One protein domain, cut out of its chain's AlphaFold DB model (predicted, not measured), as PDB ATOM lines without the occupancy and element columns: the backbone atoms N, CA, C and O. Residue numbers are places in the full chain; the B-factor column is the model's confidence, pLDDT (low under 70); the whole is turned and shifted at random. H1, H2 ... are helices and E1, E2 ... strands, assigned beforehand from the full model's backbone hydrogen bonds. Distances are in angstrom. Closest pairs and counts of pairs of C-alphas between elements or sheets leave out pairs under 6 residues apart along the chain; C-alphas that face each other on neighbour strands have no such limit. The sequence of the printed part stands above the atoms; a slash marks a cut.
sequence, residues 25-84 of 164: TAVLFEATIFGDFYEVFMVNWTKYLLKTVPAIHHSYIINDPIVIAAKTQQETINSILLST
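This is residues 25 to 84 of the 164 residues of an uncharacterized protein of Ancylostoma ceylanicum (UniProt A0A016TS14). An open frame: a short two-strand ladder, E1 and E2, stands between a helical hairpin, H1 and H2, and the lone helix H3. The printed part has 60 residues; named elements run E1, H1, H2, E2, H3, the sheet is antiparallel, the class mostly helix. It is only just loose, close to compact, radius of gyration of the C-alphas 12.6 A, spanning 33 by 33 by 19 A.

E1, residues 31 to 33, is antiparallel to E2, residues 66 to 68; N 32 and O 67, 2.9 A apart, are within hydrogen-bond range. H1, residues 45 to 52, and H2, residues 55 to 62, form a hairpin and touch, closest C-alphas Leu 50 and His 58, 6.2 A, opposite ways at a shallow tilt of 2 degrees. H3, residues 71 to 83, touches no helix. Every O i to N i+4 pair is within hydrogen-bond range in H1 and H3, 2 of 4 in H2.

E1 (6.9 A) begins at C-alpha 31 (309.484, 191.604, 280.857). H1 spans 10.4 A, H2 11.3 A, E2 6.7 A. H3 (18.3 A) ends at C-alpha 83 (312.977, 213.213, 265.833).

The farthest C-alphas, Ile 56 and Ser 83, are 35.1 A apart. The printed part has no cut; the link E1 to H1 is long. Residues 25 to 40 and 67 to 69 have pLDDT under 70.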
ATOM      1  N   THR A  25     321.184 186.044 284.251       41.88
ATOM      2  CA  THR A  25     320.006 186.007 283.368       41.88
ATOM      3  C   THR A  25     318.930 187.015 283.784       41.88
ATOM      4  O   THR A  25     318.139 187.438 282.950       41.88
ATOM      5  N   ALA A  26     318.963 187.450 285.045       36.81
ATOM      6  CA  ALA A  26     318.147 188.515 285.614       36.81
ATOM      7  C   ALA A  26     318.363 189.911 284.989       36.81
ATOM      8  O   ALA A  26     317.484 190.752 285.116       36.81
ATOM      9  N   VAL A  27     319.496 190.182 284.328       42.28
ATOM     10  CA  VAL A  27     319.814 191.509 283.749       42.28
ATOM     11  C   VAL A  27     319.456 191.599 282.261       42.28
ATOM     12  O   VAL A  27     319.424 192.687 281.696       42.28
ATOM     13  N   LEU A  28     319.182 190.474 281.596       41.72
ATOM     14  CA  LEU A  28     319.038 190.474 280.138       41.72
ATOM     15  C   LEU A  28     317.663 190.941 279.655       41.72
ATOM     16  O   LEU A  28     317.563 191.402 278.521       41.72
ATOM     17  N   PHE A  29     316.622 190.836 280.482       40.88
ATOM     18  CA  PHE A  29     315.246 190.942 280.009       40.88
ATOM     19  C   PHE A  29     314.322 191.493 281.097       40.88
ATOM     20  O   PHE A  29     313.911 190.769 282.000       40.88
ATOM     21  N   GLU A  30     313.975 192.774 280.993       49.53
ATOM     22  CA  GLU A  30     312.798 193.309 281.674       49.53
ATOM     23  C   GLU A  30     311.580 192.846 280.860       49.53
ATOM     24  O   GLU A  30     311.454 193.146 279.671       49.53
ATOM     25  N   ALA A  31     310.752 191.989 281.457       50.84
ATOM     26  CA  ALA A  31     309.484 191.604 280.857       50.84
ATOM     27  C   ALA A  31     308.500 192.750 281.097       50.84
ATOM     28  O   ALA A  31     308.250 193.117 282.243       50.84
ATOM     29  N   THR A  32     307.959 193.319 280.028       55.34
ATOM     30  CA  THR A  32     307.012 194.433 280.103       55.34
ATOM     31  C   THR A  32     305.771 194.087 279.294       55.34
ATOM     32  O   THR A  32     305.857 193.491 278.217       55.34
ATOM     33  N   ILE A  33     304.600 194.429 279.822       55.88
ATOM     34  CA  ILE A  33     303.339 194.294 279.093       55.88
ATOM     35  C   ILE A  33     303.293 195.400 278.028       55.88
ATOM     36  O   ILE A  33     303.689 196.539 278.295       55.88
ATOM     37  N   PHE A  34     302.828 195.096 276.807       52.00
ATOM     38  CA  PHE A  34     302.530 196.151 275.827       52.00
ATOM     39  C   PHE A  34     301.468 197.092 276.414       52.00
ATOM     40  O   PHE A  34     300.287 196.774 276.380       52.00
ATOM     41  N   GLY A  35     301.875 198.250 276.933       48.53
ATOM     42  CA  GLY A  35     300.947 199.242 277.487       48.53
ATOM     43  C   GLY A  35     301.344 199.822 278.841       48.53
ATOM     44  O   GLY A  35     300.850 200.891 279.179       48.53
ATOM     45  N   ASP A  36     302.295 199.217 279.560       50.97
ATOM     46  CA  ASP A  36     302.799 199.776 280.832       50.97
ATOM     47  C   ASP A  36     303.667 201.034 280.648       50.97
ATOM     48  O   ASP A  36     304.106 201.670 281.610       50.97
ATOM     49  N   PHE A  37     303.904 201.432 279.401       51.88
ATOM     50  CA  PHE A  37     304.560 202.683 279.090       51.88
ATOM     51  C   PHE A  37     303.515 203.785 278.931       51.88
ATOM     52  O   PHE A  37     302.866 203.903 277.895       51.88
ATOM     53  N   TYR A  38     303.421 204.667 279.921       49.72
ATOM     54  CA  TYR A  38     302.677 205.931 279.844       49.72
ATOM     55  C   TYR A  38     303.263 206.932 278.815       49.72
ATOM     56  O   TYR A  38     302.925 208.115 278.829       49.72
ATOM     57  N   GLU A  39     304.151 206.483 277.923       57.78
ATOM     58  CA  GLU A  39     304.831 207.291 276.916       57.78
ATOM     59  C   GLU A  39     304.164 207.169 275.543       57.78
ATOM     60  O   GLU A  39     303.760 206.093 275.097       57.78
ATOM     61  N   VAL A  40     304.085 208.292 274.826       63.34
ATOM     62  CA  VAL A  40     303.614 208.319 273.438       63.34
ATOM     63  C   VAL A  40     304.674 207.666 272.548       63.34
ATOM     64  O   VAL A  40     305.684 208.281 272.198       63.34
ATOM     65  N   PHE A  41     304.442 206.414 272.154       73.44
ATOM     66  CA  PHE A  41     305.244 205.757 271.128       73.44
ATOM     67  C   PHE A  41     304.800 206.174 269.731       73.44
ATOM     68  O   PHE A  41     303.612 206.181 269.406       73.44
ATOM     69  N   MET A  42     305.771 206.442 268.855       80.06
ATOM     70  CA  MET A  42     305.487 206.687 267.439       80.06
ATOM     71  C   MET A  42     304.938 205.438 266.725       80.06
ATOM     72  O   MET A  42     304.208 205.550 265.738       80.06
ATOM     73  N   VAL A  43     305.278 204.243 267.218       81.25
ATOM     74  CA  VAL A  43     304.821 202.961 266.671       81.25
ATOM     75  C   VAL A  43     303.653 202.432 267.493       81.25
ATOM     76  O   VAL A  43     303.781 202.168 268.685       81.25
ATOM     77  N   ASN A  44     302.522 202.190 266.830       85.25
ATOM     78  CA  ASN A  44     301.446 201.394 267.410       85.25
ATOM     79  C   ASN A  44     301.810 199.905 267.284       85.25
ATOM     80  O   ASN A  44     301.563 199.285 266.244       85.25
ATOM     81  N   TRP A  45     302.431 199.358 268.330       79.81
ATOM     82  CA  TRP A  45     302.946 197.988 268.357       79.81
ATOM     83  C   TRP A  45     301.859 196.932 268.173       79.81
ATOM     84  O   TRP A  45     302.044 196.018 267.372       79.81
ATOM     85  N   THR A  46     300.695 197.092 268.808       83.75
ATOM     86  CA  THR A  46     299.554 196.180 268.636       83.75
ATOM     87  C   THR A  46     299.120 196.123 267.174       83.75
ATOM     88  O   THR A  46     299.056 195.052 266.573       83.75
ATOM     89  N   LYS A  47     298.903 197.285 266.546       85.88
ATOM     90  CA  LYS A  47     298.520 197.377 265.130       85.88
ATOM     91  C   LYS A  47     299.599 196.821 264.205       85.88
ATOM     92  O   LYS A  47     299.266 196.221 263.185       85.88
ATOM     93  N   TYR A  48     300.871 197.054 264.518       85.50
ATOM     94  CA  TYR A  48     301.990 196.520 263.749       85.50
ATOM     95  C   TYR A  48     302.018 194.988 263.808       85.50
ATOM     96  O   TYR A  48     302.002 194.338 262.766       85.50
ATOM     97  N   LEU A  49     301.953 194.408 265.008       86.56
ATOM     98  CA  LEU A  49     302.020 192.961 265.203       86.56
ATOM     99  C   LEU A  49     300.824 192.231 264.599       86.56
ATOM    100  O   LEU A  49     301.011 191.210 263.945       86.56
ATOM    101  N   LEU A  50     299.614 192.778 264.723       87.69
ATOM    102  CA  LEU A  50     298.430 192.207 264.071       87.69
ATOM    103  C   LEU A  50     298.549 192.174 262.538       87.69
ATOM    104  O   LEU A  50     297.886 191.367 261.891       87.69
ATOM    105  N   LYS A  51     299.397 193.024 261.940       90.81
ATOM    106  CA  LYS A  51     299.674 193.006 260.497       90.81
ATOM    107  C   LYS A  51     300.787 192.041 260.095       90.81
ATOM    108  O   LYS A  51     300.751 191.542 258.974       90.81
ATOM    109  N   THR A  52     301.791 191.832 260.942       89.38
ATOM    110  CA  THR A  52     302.993 191.059 260.581       89.38
ATOM    111  C   THR A  52     302.962 189.621 261.078       89.38
ATOM    112  O   THR A  52     303.617 188.761 260.496       89.38
ATOM    113  N   VAL A  53     302.240 189.349 262.165       87.25
ATOM    114  CA  VAL A  53     302.187 188.030 262.800       87.25
ATOM    115  C   VAL A  53     301.020 187.214 262.223       87.25
ATOM    116  O   VAL A  53     299.938 187.772 262.011       87.25
ATOM    117  N   PRO A  54     301.191 185.896 261.988       92.50
ATOM    118  CA  PRO A  54     300.101 185.017 261.576       92.50
ATOM    119  C   PRO A  54     298.887 185.074 262.512       92.50
ATOM    120  O   PRO A  54     299.030 185.172 263.732       92.50
ATOM    121  N   ALA A  55     297.689 184.924 261.936       92.38
ATOM    122  CA  ALA A  55     296.409 185.054 262.642       92.38
ATOM    123  C   ALA A  55     296.270 184.145 263.877       92.38
ATOM    124  O   ALA A  55     295.614 184.518 264.846       92.38
ATOM    125  N   ILE A  56     296.936 182.984 263.883       92.31
ATOM    126  CA  ILE A  56     296.929 182.038 265.009       92.31
ATOM    127  C   ILE A  56     297.439 182.649 266.327       92.31
ATOM    128  O   ILE A  56     297.085 182.172 267.400       92.31
ATOM    129  N   HIS A  57     298.232 183.723 266.264       87.00
ATOM    130  CA  HIS A  57     298.772 184.402 267.445       87.00
ATOM    131  C   HIS A  57     298.040 185.707 267.789       87.00
ATOM    132  O   HIS A  57     298.413 186.380 268.747       87.00
ATOM    133  N   HIS A  58     297.005 186.098 267.036       87.75
ATOM    134  CA  HIS A  58     296.317 187.378 267.255       87.75
ATOM    135  C   HIS A  58     295.611 187.434 268.608       87.75
ATOM    136  O   HIS A  58     295.662 188.468 269.267       87.75
ATOM    137  N   SER A  59     295.024 186.324 269.063       87.62
ATOM    138  CA  SER A  59     294.398 186.240 270.389       87.62
ATOM    139  C   SER A  59     295.392 186.529 271.517       87.62
ATOM    140  O   SER A  59     295.049 187.221 272.467       87.62
ATOM    141  N   TYR A  60     296.636 186.063 271.391       83.94
ATOM    142  CA  TYR A  60     297.695 186.356 272.354       83.94
ATOM    143  C   TYR A  60     298.094 187.839 272.340       83.94
ATOM    144  O   TYR A  60     298.277 188.433 273.392       83.94
ATOM    145  N   ILE A  61     298.178 188.457 271.156       83.88
ATOM    146  CA  ILE A  61     298.557 189.873 271.002       83.88
ATOM    147  C   ILE A  61     297.492 190.826 271.566       83.88
ATOM    148  O   ILE A  61     297.831 191.902 272.047       83.88
ATOM    149  N   ILE A  62     296.212 190.461 271.467       84.88
ATOM    150  CA  ILE A  62     295.094 191.290 271.946       84.88
ATOM    151  C   ILE A  62     294.953 191.212 273.472       84.88
ATOM    152  O   ILE A  62     294.518 192.179 274.086       84.88
ATOM    153  N   ASN A  63     295.332 190.083 274.075       84.25
ATOM    154  CA  ASN A  63     295.166 189.817 275.505       84.25
ATOM    155  C   ASN A  63     296.434 190.148 276.311       84.25
ATOM    156  O   ASN A  63     296.877 189.321 277.106       84.25
ATOM    157  N   ASP A  64     297.020 191.326 276.081       71.31
ATOM    158  CA  ASP A  64     298.167 191.852 276.839       71.31
ATOM    159  C   ASP A  64     299.373 190.893 276.882       71.31
ATOM    160  O   ASP A  64     299.692 190.294 277.916       71.31
ATOM    161  N   PRO A  65     300.073 190.709 275.747       74.06
ATOM    162  CA  PRO A  65     301.162 189.754 275.671       74.06
ATOM    163  C   PRO A  65     302.333 190.218 276.538       74.06
ATOM    164  O   PRO A  65     302.640 191.409 276.652       74.06
ATOM    165  N   ILE A  66     303.045 189.242 277.093       72.75
ATOM    166  CA  ILE A  66     304.296 189.488 277.801       72.75
ATOM    167  C   ILE A  66     305.381 189.682 276.748       72.75
ATOM    168  O   ILE A  66     305.682 188.767 275.976       72.75
ATOM    169  N   VAL A  67     305.978 190.868 276.721       68.00
ATOM    170  CA  VAL A  67     307.035 191.207 275.772       68.00
ATOM    171  C   VAL A  67     308.341 191.307 276.516       68.00
ATOM    172  O   VAL A  67     308.460 191.976 277.538       68.00
ATOM    173  N   ILE A  68     309.348 190.650 275.968       68.94
ATOM    174  CA  ILE A  68     310.707 190.770 276.454       68.94
ATOM    175  C   ILE A  68     311.422 191.777 275.559       68.94
ATOM    176  O   ILE A  68     311.697 191.490 274.392       68.94
ATOM    177  N   ALA A  69     311.703 192.963 276.091       67.56
ATOM    178  CA  ALA A  69     312.419 193.994 275.359       67.56
ATOM    179  C   ALA A  69     313.267 194.854 276.293       67.56
ATOM    180  O   ALA A  69     312.868 195.178 277.407       67.56
ATOM    181  N   ALA A  70     314.447 195.256 275.826       75.06
ATOM    182  CA  ALA A  70     315.285 196.176 276.576       75.06
ATOM    183  C   ALA A  70     314.675 197.585 276.529       75.06
ATOM    184  O   ALA A  70     314.697 198.241 275.483       75.06
ATOM    185  N   LYS A  71     314.164 198.060 277.668       73.38
ATOM    186  CA  LYS A  71     313.528 199.377 277.813       73.38
ATOM    187  C   LYS A  71     314.373 200.525 277.249       73.38
ATOM    188  O   LYS A  71     313.896 201.298 276.424       73.38
ATOM    189  N   THR A  72     315.661 200.567 277.583       77.50
ATOM    190  CA  THR A  72     316.596 201.600 277.099       77.50
ATOM    191  C   THR A  72     316.740 201.613 275.575       77.50
ATOM    192  O   THR A  72     316.876 202.674 274.960       77.50
ATOM    193  N   GLN A  73     316.676 200.442 274.931       78.38
ATOM    194  CA  GLN A  73     316.688 200.347 273.472       78.38
ATOM    195  C   GLN A  73     315.373 200.857 272.879       78.38
ATOM    196  O   GLN A  73     315.404 201.576 271.882       78.38
ATOM    197  N   GLN A  74     314.230 200.534 273.492       77.62
ATOM    198  CA  GLN A  74     312.923 201.013 273.037       77.62
ATOM    199  C   GLN A  74     312.794 202.536 273.133       77.62
ATOM    200  O   GLN A  74     312.342 203.159 272.176       77.62
ATOM    201  N   GLU A  75     313.241 203.138 274.235       82.50
ATOM    202  CA  GLU A  75     313.259 204.595 274.427       82.50
ATOM    203  C   GLU A  75     314.159 205.279 273.392       82.50
ATOM    204  O   GLU A  75     313.763 206.253 272.748       82.50
ATOM    205  N   THR A  76     315.351 204.720 273.157       86.31
ATOM    206  CA  THR A  76     316.285 205.225 272.138       86.31
ATOM    207  C   THR A  76     315.664 205.162 270.743       86.31
ATOM    208  O   THR A  76     315.701 206.144 270.000       86.31
ATOM    209  N   ILE A  77     315.047 204.031 270.388       86.88
ATOM    210  CA  ILE A  77     314.347 203.862 269.108       86.88
ATOM    211  C   ILE A  77     313.202 204.870 268.999       86.88
ATOM    212  O   ILE A  77     313.076 205.527 267.968       86.88
ATOM    213  N   ASN A  78     312.392 205.036 270.045       88.44
ATOM    214  CA  ASN A  78     311.273 205.972 270.033       88.44
ATOM    215  C   ASN A  78     311.747 207.420 269.834       88.44
ATOM    216  O   ASN A  78     311.197 208.130 268.996       88.44
ATOM    217  N   SER A  79     312.813 207.832 270.525       90.69
ATOM    218  CA  SER A  79     313.433 209.155 270.373       90.69
ATOM    219  C   SER A  79     313.936 209.405 268.946       90.69
ATOM    220  O   SER A  79     313.655 210.450 268.350       90.69
ATOM    221  N   ILE A  80     314.614 208.420 268.348       92.12
ATOM    222  CA  ILE A  80     315.068 208.503 266.953       92.12
ATOM    223  C   ILE A  80     313.869 208.634 266.015       92.12
ATOM    224  O   ILE A  80     313.868 209.501 265.145       92.12
ATOM    225  N   LEU A  81     312.836 207.810 266.187       91.06
ATOM    226  CA  LEU A  81     311.657 207.846 265.324       91.06
ATOM    227  C   LEU A  81     310.931 209.194 265.423       91.06
ATOM    228  O   LEU A  81     310.655 209.796 264.389       91.06
ATOM    229  N   LEU A  82     310.694 209.700 266.637       91.19
ATOM    230  CA  LEU A  82     310.010 210.978 266.871       91.19
ATOM    231  C   LEU A  82     310.781 212.182 266.314       91.19
ATOM    232  O   LEU A  82     310.167 213.138 265.842       91.19
ATOM    233  N   SER A  83     312.114 212.142 266.355       94.19
ATOM    234  CA  SER A  83     312.977 213.213 265.833       94.19
ATOM    235  C   SER A  83     313.268 213.100 264.332       94.19
ATOM    236  O   SER A  83     313.759 214.054 263.723       94.19
ATOM    237  N   THR A  84     312.945 211.966 263.705       94.75
ATOM    238  CA  THR A  84     313.248 211.712 262.295       94.75
ATOM    239  C   THR A  84     312.024 211.943 261.413       94.75
ATOM    240  O   THR A  84     310.932 211.429 261.647       94.75
TER     241      THR A  84